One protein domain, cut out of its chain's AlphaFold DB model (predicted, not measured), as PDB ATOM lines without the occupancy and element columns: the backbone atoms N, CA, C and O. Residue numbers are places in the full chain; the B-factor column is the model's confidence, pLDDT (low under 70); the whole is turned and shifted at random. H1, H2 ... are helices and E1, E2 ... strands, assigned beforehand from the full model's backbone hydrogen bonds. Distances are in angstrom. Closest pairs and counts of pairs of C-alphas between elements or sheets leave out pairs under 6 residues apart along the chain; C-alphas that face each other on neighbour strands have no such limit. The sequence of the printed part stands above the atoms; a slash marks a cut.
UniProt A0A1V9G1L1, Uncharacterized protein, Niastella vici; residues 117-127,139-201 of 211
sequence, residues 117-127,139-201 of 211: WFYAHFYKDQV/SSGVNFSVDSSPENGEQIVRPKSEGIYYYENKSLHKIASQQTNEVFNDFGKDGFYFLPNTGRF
ATOM      1  N   TRP A 117     228.480 156.723 190.227       93.81
ATOM      2  CA  TRP A 117     227.191 156.739 189.546       93.81
ATOM      3  C   TRP A 117     226.063 156.803 190.565       93.81
ATOM      4  O   TRP A 117     226.078 156.072 191.555       93.81
ATOM      5  N   PHE A 118     225.065 157.632 190.297       94.56
ATOM      6  CA  PHE A 118     223.829 157.623 191.065       94.56
ATOM      7  C   PHE A 118     222.642 157.990 190.179       94.56
ATOM      8  O   PHE A 118     222.775 158.729 189.204       94.56
ATOM      9  N   TYR A 119     221.472 157.466 190.511       95.31
ATOM     10  CA  TYR A 119     220.207 157.916 189.955       95.31
ATOM     11  C   TYR A 119     219.610 158.983 190.872       95.31
ATOM     12  O   TYR A 119     219.529 158.767 192.084       95.31
ATOM     13  N   ALA A 120     219.181 160.105 190.305       95.12
ATOM     14  CA  ALA A 120     218.431 161.131 191.014       95.12
ATOM     15  C   ALA A 120     216.964 161.106 190.588       95.12
ATOM     16  O   ALA A 120     216.662 161.082 189.392       95.12
ATOM     17  N   HIS A 121     216.072 161.135 191.574       93.31
ATOM     18  CA  HIS A 121     214.639 161.305 191.379       93.31
ATOM     19  C   HIS A 121     214.172 162.551 192.130       93.31
ATOM     20  O   HIS A 121     214.143 162.562 193.364       93.31
ATOM     21  N   PHE A 122     213.841 163.599 191.385       90.81
ATOM     22  CA  PHE A 122     213.307 164.849 191.897       90.81
ATOM     23  C   PHE A 122     211.796 164.719 192.054       90.81
ATOM     24  O   PHE A 122     211.076 164.419 191.102       90.81
ATOM     25  N   TYR A 123     211.299 164.976 193.258       82.88
ATOM     26  CA  TYR A 123     209.873 164.939 193.553       82.88
ATOM     27  C   TYR A 123     209.387 166.308 194.014       82.88
ATOM     28  O   TYR A 123     210.096 167.080 194.664       82.88
ATOM     29  N   LYS A 124     208.143 166.604 193.655       78.38
ATOM     30  CA  LYS A 124     207.351 167.692 194.214       78.38
ATOM     31  C   LYS A 124     206.063 167.054 194.692       78.38
ATOM     32  O   LYS A 124     205.286 166.595 193.854       78.38
ATOM     33  N   ASP A 125     205.844 167.017 195.998       66.12
ATOM     34  CA  ASP A 125     204.553 166.629 196.539       66.12
ATOM     35  C   ASP A 125     203.523 167.632 196.029       66.12
ATOM     36  O   ASP A 125     203.471 168.795 196.442       66.12
ATOM     37  N   GLN A 126     202.691 167.174 195.101       53.88
ATOM     38  CA  GLN A 126     201.386 167.775 194.953       53.88
ATOM     39  C   GLN A 126     200.588 167.331 196.167       53.88
ATOM     40  O   GLN A 126     200.397 166.137 196.386       53.88
ATOM     41  N   VAL A 127     200.161 168.302 196.969       53.91
ATOM     42  CA  VAL A 127     199.204 168.090 198.052       53.91
ATOM     43  C   VAL A 127     198.019 167.317 197.471       53.91
ATOM     44  O   VAL A 127     197.239 167.869 196.691       53.91
ATOM     45  N   SER A 139     206.200 169.092 200.219       63.47
ATOM     46  CA  SER A 139     207.604 168.700 200.274       63.47
ATOM     47  C   SER A 139     208.146 168.543 198.848       63.47
ATOM     48  O   SER A 139     207.591 167.832 198.013       63.47
ATOM     49  N   SER A 140     209.202 169.278 198.513       77.25
ATOM     50  CA  SER A 140     209.971 169.052 197.289       77.25
ATOM     51  C   SER A 140     211.378 168.645 197.668       77.25
ATOM     52  O   SER A 140     211.961 169.244 198.571       77.25
ATOM     53  N   GLY A 141     211.938 167.670 196.965       85.62
ATOM     54  CA  GLY A 141     213.261 167.163 197.280       85.62
ATOM     55  C   GLY A 141     213.811 166.251 196.199       85.62
ATOM     56  O   GLY A 141     213.279 166.158 195.091       85.62
ATOM     57  N   VAL A 142     214.901 165.575 196.541       89.88
ATOM     58  CA  VAL A 142     215.583 164.632 195.661       89.88
ATOM     59  C   VAL A 142     215.911 163.358 196.425       89.88
ATOM     60  O   VAL A 142     216.411 163.398 197.549       89.88
ATOM     61  N   ASN A 143     215.617 162.221 195.803       89.94
ATOM     62  CA  ASN A 143     216.033 160.907 196.270       89.94
ATOM     63  C   ASN A 143     217.208 160.421 195.423       89.94
ATOM     64  O   ASN A 143     217.156 160.468 194.192       89.94
ATOM     65  N   PHE A 144     218.250 159.924 196.088       91.69
ATOM     66  CA  PHE A 144     219.446 159.393 195.442       91.69
ATOM     67  C   PHE A 144     219.502 157.871 195.570       91.69
ATOM     68  O   PHE A 144     219.330 157.331 196.661       91.69
ATOM     69  N   SER A 145     219.791 157.181 194.468       92.31
ATOM     70  CA  SER A 145     220.083 155.745 194.450       92.31
ATOM     71  C   SER A 145     221.479 155.502 193.887       92.31
ATOM     72  O   SER A 145     221.751 155.802 192.730       92.31
ATOM     73  N   VAL A 146     222.362 154.947 194.711       90.69
ATOM     74  CA  VAL A 146     223.777 154.663 194.394       90.69
ATOM     75  C   VAL A 146     224.042 153.204 194.030       90.69
ATOM     76  O   VAL A 146     225.137 152.858 193.598       90.69
ATOM     77  N   ASP A 147     223.045 152.336 194.198       85.69
ATOM     78  CA  ASP A 147     223.140 150.914 193.844       85.69
ATOM     79  C   ASP A 147     222.746 150.660 192.378       85.69
ATOM     80  O   ASP A 147     222.691 149.521 191.921       85.69
ATOM     81  N   SER A 148     222.445 151.725 191.632       80.56
ATOM     82  CA  SER A 148     222.031 151.684 190.232       80.56
ATOM     83  C   SER A 148     223.040 152.417 189.353       80.56
ATOM     84  O   SER A 148     223.526 153.493 189.697       80.56
ATOM     85  N   SER A 149     223.311 151.860 188.178       86.06
ATOM     86  CA  SER A 149     224.093 152.503 187.121       86.06
ATOM     87  C   SER A 149     223.331 152.383 185.799       86.06
ATOM     88  O   SER A 149     222.474 151.499 185.679       86.06
ATOM     89  N   PRO A 150     223.575 153.268 184.817       89.62
ATOM     90  CA  PRO A 150     222.880 153.169 183.547       89.62
ATOM     91  C   PRO A 150     223.224 151.871 182.821       89.62
ATOM     92  O   PRO A 150     224.315 151.320 182.965       89.62
ATOM     93  N   GLU A 151     222.313 151.423 181.962       83.19
ATOM     94  CA  GLU A 151     222.574 150.310 181.057       83.19
ATOM     95  C   GLU A 151     223.794 150.643 180.173       83.19
ATOM     96  O   GLU A 151     223.788 151.643 179.447       83.19
ATOM     97  N   ASN A 152     224.840 149.809 180.246       83.50
ATOM     98  CA  ASN A 152     226.180 150.010 179.660       83.50
ATOM     99  C   ASN A 152     227.088 151.039 180.365       83.50
ATOM    100  O   ASN A 152     228.117 151.419 179.809       83.50
ATOM    101  N   GLY A 153     226.775 151.448 181.598       78.62
ATOM    102  CA  GLY A 153     227.563 152.416 182.373       78.62
ATOM    103  C   GLY A 153     229.038 152.048 182.566       78.62
ATOM    104  O   GLY A 153     229.892 152.928 182.659       78.62
ATOM    105  N   GLU A 154     229.363 150.753 182.572       79.50
ATOM    106  CA  GLU A 154     230.744 150.256 182.653       79.50
ATOM    107  C   GLU A 154     231.547 150.451 181.360       79.50
ATOM    108  O   GLU A 154     232.769 150.558 181.408       79.50
ATOM    109  N   GLN A 155     230.873 150.522 180.210       84.31
ATOM    110  CA  GLN A 155     231.507 150.710 178.900       84.31
ATOM    111  C   GLN A 155     231.759 152.190 178.586       84.31
ATOM    112  O   GLN A 155     232.471 152.520 177.637       84.31
ATOM    113  N   ILE A 156     231.175 153.094 179.376       87.88
ATOM    114  CA  ILE A 156     231.333 154.534 179.207       87.88
ATOM    115  C   ILE A 156     232.672 154.963 179.799       87.88
ATOM    116  O   ILE A 156     232.972 154.715 180.968       87.88
ATOM    117  N   VAL A 157     233.460 155.682 179.001       89.44
ATOM    118  CA  VAL A 157     234.686 156.325 179.477       89.44
ATOM    119  C   VAL A 157     234.320 157.385 180.516       89.44
ATOM    120  O   VAL A 157     233.680 158.388 180.200       89.44
ATOM    121  N   ARG A 158     234.735 157.156 181.763       90.62
ATOM    122  CA  ARG A 158     234.426 158.039 182.890       90.62
ATOM    123  C   ARG A 158     235.286 159.308 182.841       90.62
ATOM    124  O   ARG A 158     236.516 159.201 182.766       90.62
ATOM    125  N   PRO A 159     234.676 160.503 182.901       93.31
ATOM    126  CA  PRO A 159     235.408 161.752 183.050       93.31
ATOM    127  C   PRO A 159     236.269 161.746 184.315       93.31
ATOM    128  O   PRO A 159     235.879 161.194 185.339       93.31
ATOM    129  N   LYS A 160     237.431 162.399 184.250       91.94
ATOM    130  CA  LYS A 160     238.308 162.627 185.416       91.94
ATOM    131  C   LYS A 160     238.316 164.080 185.882       91.94
ATOM    132  O   LYS A 160     238.760 164.374 186.982       91.94
ATOM    133  N   SER A 161     237.877 165.003 185.031       94.38
ATOM    134  CA  SER A 161     237.838 166.421 185.371       94.38
ATOM    135  C   SER A 161     236.592 166.735 186.183       94.38
ATOM    136  O   SER A 161     235.509 166.259 185.844       94.38
ATOM    137  N   GLU A 162     236.749 167.571 187.208       94.38
ATOM    138  CA  GLU A 162     235.662 168.060 188.061       94.38
ATOM    139  C   GLU A 162     234.441 168.509 187.251       94.38
ATOM    140  O   GLU A 162     234.567 169.168 186.208       94.38
ATOM    141  N   GLY A 163     233.260 168.149 187.744       96.44
ATOM    142  CA  GLY A 163     231.987 168.605 187.218       96.44
ATOM    143  C   GLY A 163     230.872 167.608 187.468       96.44
ATOM    144  O   GLY A 163     231.107 166.487 187.906       96.44
ATOM    145  N   ILE A 164     229.655 168.016 187.143       97.88
ATOM    146  CA  ILE A 164     228.486 167.143 187.213       97.88
ATOM    147  C   ILE A 164     228.184 166.675 185.797       97.88
ATOM    148  O   ILE A 164     228.099 167.494 184.872       97.88
ATOM    149  N   TYR A 165     228.039 165.363 185.621       97.69
ATOM    150  CA  TYR A 165     227.758 164.762 184.326       97.69
ATOM    151  C   TYR A 165     226.421 164.034 184.362       97.69
ATOM    152  O   TYR A 165     226.160 163.267 185.284       97.69
ATOM    153  N   TYR A 166     225.591 164.261 183.352       97.38
ATOM    154  CA  TYR A 166     224.293 163.620 183.182       97.38
ATOM    155  C   TYR A 166     224.362 162.611 182.040       97.38
ATOM    156  O   TYR A 166     224.912 162.900 180.974       97.38
ATOM    157  N   TYR A 167     223.823 161.417 182.260       96.69
ATOM    158  CA  TYR A 167     223.784 160.373 181.248       96.69
ATOM    159  C   TYR A 167     222.507 160.459 180.423       96.69
ATOM    160  O   TYR A 167     221.403 160.262 180.927       96.69
ATOM    161  N   GLU A 168     222.674 160.694 179.125       94.62
ATOM    162  CA  GLU A 168     221.579 160.768 178.167       94.62
ATOM    163  C   GLU A 168     222.040 160.256 176.803       94.62
ATOM    164  O   GLU A 168     223.183 160.467 176.391       94.62
ATOM    165  N   ASN A 169     221.153 159.570 176.078       92.25
ATOM    166  CA  ASN A 169     221.439 159.062 174.733       92.25
ATOM    167  C   ASN A 169     222.741 158.242 174.665       92.25
ATOM    168  O   ASN A 169     223.565 158.433 173.773       92.25
ATOM    169  N   LYS A 170     222.939 157.333 175.632       90.88
ATOM    170  CA  LYS A 170     224.115 156.447 175.726       90.88
ATOM    171  C   LYS A 170     225.462 157.169 175.880       90.88
ATOM    172  O   LYS A 170     226.504 156.604 175.558       90.88
ATOM    173  N   SER A 171     225.461 158.403 176.383       92.12
ATOM    174  CA  SER A 171     226.676 159.201 176.586       92.12
ATOM    175  C   SER A 171     226.583 160.094 177.826       92.12
ATOM    176  O   SER A 171     225.493 160.395 178.306       92.12
ATOM    177  N   LEU A 172     227.741 160.479 178.374       94.62
ATOM    178  CA  LEU A 172     227.843 161.428 179.486       94.62
ATOM    179  C   LEU A 172     228.001 162.855 178.959       94.62
ATOM    180  O   LEU A 172     228.937 163.145 178.215       94.62
ATOM    181  N   HIS A 173     227.132 163.750 179.420       95.56
ATOM    182  CA  HIS A 173     227.149 165.175 179.098       95.56
ATOM    183  C   HIS A 173     227.522 165.969 180.335       95.56
ATOM    184  O   HIS A 173     226.922 165.794 181.393       95.56
ATOM    185  N   LYS A 174     228.504 166.859 180.219       97.50
ATOM    186  CA  LYS A 174     228.867 167.749 181.320       97.50
ATOM    187  C   LYS A 174     227.811 168.843 181.452       97.50
ATOM    188  O   LYS A 174     227.723 169.700 180.577       97.50
ATOM    189  N   ILE A 175     227.038 168.820 182.534       97.12
ATOM    190  CA  ILE A 175     226.008 169.834 182.804       97.12
ATOM    191  C   ILE A 175     226.554 171.002 183.626       97.12
ATOM    192  O   ILE A 175     226.042 172.112 183.540       97.12
ATOM    193  N   ALA A 176     227.629 170.769 184.385       96.81
ATOM    194  CA  ALA A 176     228.263 171.788 185.208       96.81
ATOM    195  C   ALA A 176     229.772 171.569 185.322       96.81
ATOM    196  O   ALA A 176     230.252 170.436 185.402       96.81
ATOM    197  N   SER A 177     230.534 172.663 185.372       95.94
ATOM    198  CA  SER A 177     231.961 172.638 185.713       95.94
ATOM    199  C   SER A 177     232.222 172.515 187.207       95.94
ATOM    200  O   SER A 177     233.272 172.005 187.575       95.94
ATOM    201  N   GLN A 178     231.286 172.974 188.035       94.25
ATOM    202  CA  GLN A 178     231.371 172.917 189.488       94.25
ATOM    203  C   GLN A 178     230.542 171.751 190.019       94.25
ATOM    204  O   GLN A 178     229.448 171.483 189.522       94.25
ATOM    205  N   GLN A 179     231.063 171.073 191.039       94.88
ATOM    206  CA  GLN A 179     230.419 169.934 191.691       94.88
ATOM    207  C   GLN A 179     229.712 170.374 192.981       94.88
ATOM    208  O   GLN A 179     230.019 169.891 194.069       94.88
ATOM    209  N   THR A 180     228.784 171.325 192.867       94.75
ATOM    210  CA  THR A 180     228.034 171.886 194.003       94.75
ATOM    211  C   THR A 180     226.594 171.374 194.030       94.75
ATOM    212  O   THR A 180     226.020 171.040 192.993       94.75
ATOM    213  N   ASN A 181     225.998 171.326 195.224       92.31
ATOM    214  CA  ASN A 181     224.606 170.903 195.388       92.31
ATOM    215  C   ASN A 181     223.636 171.904 194.733       92.31
ATOM    216  O   ASN A 181     222.625 171.515 194.164       92.31
ATOM    217  N   GLU A 182     223.964 173.197 194.766       92.50
ATOM    218  CA  GLU A 182     223.146 174.258 194.174       92.50
ATOM    219  C   GLU A 182     222.980 174.051 192.665       92.50
ATOM    220  O   GLU A 182     221.861 173.926 192.179       92.50
ATOM    221  N   VAL A 183     224.091 173.889 191.938       93.06
ATOM    222  CA  VAL A 183     224.055 173.730 190.476       93.06
ATOM    223  C   VAL A 183     223.411 172.400 190.070       93.06
ATOM    224  O   VAL A 183     222.752 172.313 189.035       93.06
ATOM    225  N   PHE A 184     223.572 171.355 190.887       95.69
ATOM    226  CA  PHE A 184     222.865 170.091 190.693       95.69
ATOM    227  C   PHE A 184     221.339 170.273 190.774       95.69
ATOM    228  O   PHE A 184     220.613 169.820 189.885       95.69
ATOM    229  N   ASN A 185     220.859 170.963 191.813       92.62
ATOM    230  CA  ASN A 185     219.431 171.202 192.017       92.62
ATOM    231  C   ASN A 185     218.840 172.151 190.967       92.62
ATOM    232  O   ASN A 185     217.701 171.944 190.555       92.62
ATOM    233  N   ASP A 186     219.618 173.124 190.485       93.62
ATOM    234  CA  ASP A 186     219.206 174.027 189.401       93.62
ATOM    235  C   ASP A 186     218.933 173.274 188.088       93.62
ATOM    236  O   ASP A 186     218.035 173.649 187.334       93.62
ATOM    237  N   PHE A 187     219.684 172.199 187.806       94.88
ATOM    238  CA  PHE A 187     219.431 171.358 186.632       94.88
ATOM    239  C   PHE A 187     218.188 170.470 186.801       94.88
ATOM    240  O   PHE A 187     217.411 170.324 185.857       94.88
ATOM    241  N   GLY A 188     217.985 169.896 187.992       92.00
ATOM    242  CA  GLY A 188     216.675 169.402 188.437       92.00
ATOM    243  C   GLY A 188     216.015 168.310 187.582       92.00
ATOM    244  O   GLY A 188     214.787 168.272 187.499       92.00
ATOM    245  N   LYS A 189     216.792 167.453 186.905       95.38
ATOM    246  CA  LYS A 189     216.272 166.426 185.982       95.38
ATOM    247  C   LYS A 189     216.415 165.012 186.541       95.38
ATOM    248  O   LYS A 189     217.484 164.629 187.006       95.38
ATOM    249  N   ASP A 190     215.386 164.190 186.406       95.88
ATOM    250  CA  ASP A 190     215.489 162.768 186.743       95.88
ATOM    251  C   ASP A 190     216.482 162.035 185.838       95.88
ATOM    252  O   ASP A 190     216.558 162.295 184.634       95.88
ATOM    253  N   GLY A 191     217.225 161.082 186.395       96.44
ATOM    254  CA  GLY A 191     218.078 160.199 185.605       96.44
ATOM    255  C   GLY A 191     219.394 159.842 186.276       96.44
ATOM    256  O   GLY A 191     219.594 160.061 187.469       96.44
ATOM    257  N   PHE A 192     220.296 159.274 185.480       97.19
ATOM    258  CA  PHE A 192     221.618 158.868 185.936       97.19
ATOM    259  C   PHE A 192     222.622 160.012 185.833       97.19
ATOM    260  O   PHE A 192     222.760 160.653 184.790       97.19
ATOM    261  N   TYR A 193     223.374 160.195 186.906       96.69
ATOM    262  CA  TYR A 193     224.436 161.171 187.043       96.69
ATOM    263  C   TYR A 193     225.744 160.479 187.388       96.69
ATOM    264  O   TYR A 193     225.765 159.440 188.053       96.69
ATOM    265  N   PHE A 194     226.840 161.095 186.968       96.19
ATOM    266  CA  PHE A 194     228.183 160.699 187.339       96.19
ATOM    267  C   PHE A 194     228.934 161.883 187.950       96.19
ATOM    268  O   PHE A 194     228.977 162.970 187.363       96.19
ATOM    269  N   LEU A 195     229.547 161.653 189.113       95.69
ATOM    270  CA  LEU A 195     230.461 162.592 189.763       95.69
ATOM    271  C   LEU A 195     231.863 161.988 189.767       95.69
ATOM    272  O   LEU A 195     232.051 160.933 190.373       95.69
ATOM    273  N   PRO A 196     232.852 162.620 189.121       94.38
ATOM    274  CA  PRO A 196     234.238 162.181 189.154       94.38
ATOM    275  C   PRO A 196     234.873 162.386 190.539       94.38
ATOM    276  O   PRO A 196     234.290 162.983 191.452       94.38
ATOM    277  N   ASN A 197     236.130 161.951 190.658       88.38
ATOM    278  CA  ASN A 197     236.958 162.086 191.859       88.38
ATOM    279  C   ASN A 197     236.313 161.379 193.052       88.38
ATOM    280  O   ASN A 197     235.928 160.230 192.915       88.38
ATOM    281  N   THR A 198     236.159 162.055 194.193       86.06
ATOM    282  CA  THR A 198     235.534 161.508 195.409       86.06
ATOM    283  C   THR A 198     234.046 161.195 195.247       86.06
ATOM    284  O   THR A 198     233.436 160.650 196.159       86.06
ATOM    285  N   GLY A 199     233.422 161.571 194.124       91.69
ATOM    286  CA  GLY A 199     231.999 161.343 193.895       91.69
ATOM    287  C   GLY A 199     231.082 162.122 194.844       91.69
ATOM    288  O   GLY A 199     229.947 161.713 195.066       91.69
ATOM    289  N   ARG A 200     231.564 163.224 195.433       92.00
ATOM    290  CA  ARG A 200     230.851 164.020 196.447       92.00
ATOM    291  C   ARG A 200     230.653 165.452 195.985       92.00
ATOM    292  O   ARG A 200     231.565 166.030 195.405       92.00
ATOM    293  N   PHE A 201     229.519 166.069 196.306       94.44
ATOM    294  CA  PHE A 201     229.414 167.523 196.192       94.44
ATOM    295  C   PHE A 201     230.378 168.212 197.153       94.44
ATOM    296  O   PHE A 201     230.698 167.661 198.208       94.44
TER     297      PHE A 201
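What this domain is: This is residues 117 to 127 and 139 to 201 of the 211 residues of an uncharacterized protein of Niastella vici (UniProt A0A1V9G1L1). One strongly twisted sheet of five strands makes the body, with strands E1 and E2 reaching toward one end of the long axis and the unnamed loop of residues 146 to 163 rounding the other. The single short helix, H1, sits beside the strands at the sheet's level. The printed part has 74 residues, with the named elements E1 E2 E3 E4 H1 E5 along the chain and the antiparallel sheet order E2 - E1 - E5 - E3 - E4. It is mostly strand and compact, with a radius of gyration of the C-alphas of 12.3 A, and spans 42 by 25 by 20 A.

How they stand to each other: Begin at E1, residues 117 to 124, where N 121 is within hydrogen-bond range of O 143 in its antiparallel neighbour E2, residues 140 to 145, at 2.9 A. On to E5, residues 191 to 195, antiparallel to E1, N 118 and O 193 are 3.0 A apart. E3, residues 164 to 168, is antiparallel to E5, with N 167 and O 192 2.8 A apart. It forms a hairpin with edge strand E4, residues 171 to 176, where N 166 and O 173 are 2.8 A apart. H1, residues 181 to 187, is on the sheet at a height of 0.5 A; its closest C-alphas to E4 are Val 183 and Ala 176, 7.0 A. Every O i to N i+4 pair in H1 is within range. E4, H1 and E5 form a split strand-helix-strand unit, two strands running the same way with E3 between them, its crossover right-handed.

Where its parts are: Find C-alpha 117 at (227.191, 156.739, 189.546); E1 runs 23.1 A from there. E2 spans 17.0 A, E3 13.0 A, E4 15.3 A and H1 10.2 A. E5 spans 13.3 A, ending at (230.461, 162.592, 189.763).

The domain as a whole: The C-alphas farthest apart, Val 127 and Val 157, are 41.7 A apart. Residues 128 to 138 are not printed; the C-alphas across that cut are 8.7 A apart. E2 to E3 is a long link. Residues 125 to 127 and 139 have pLDDT under 70.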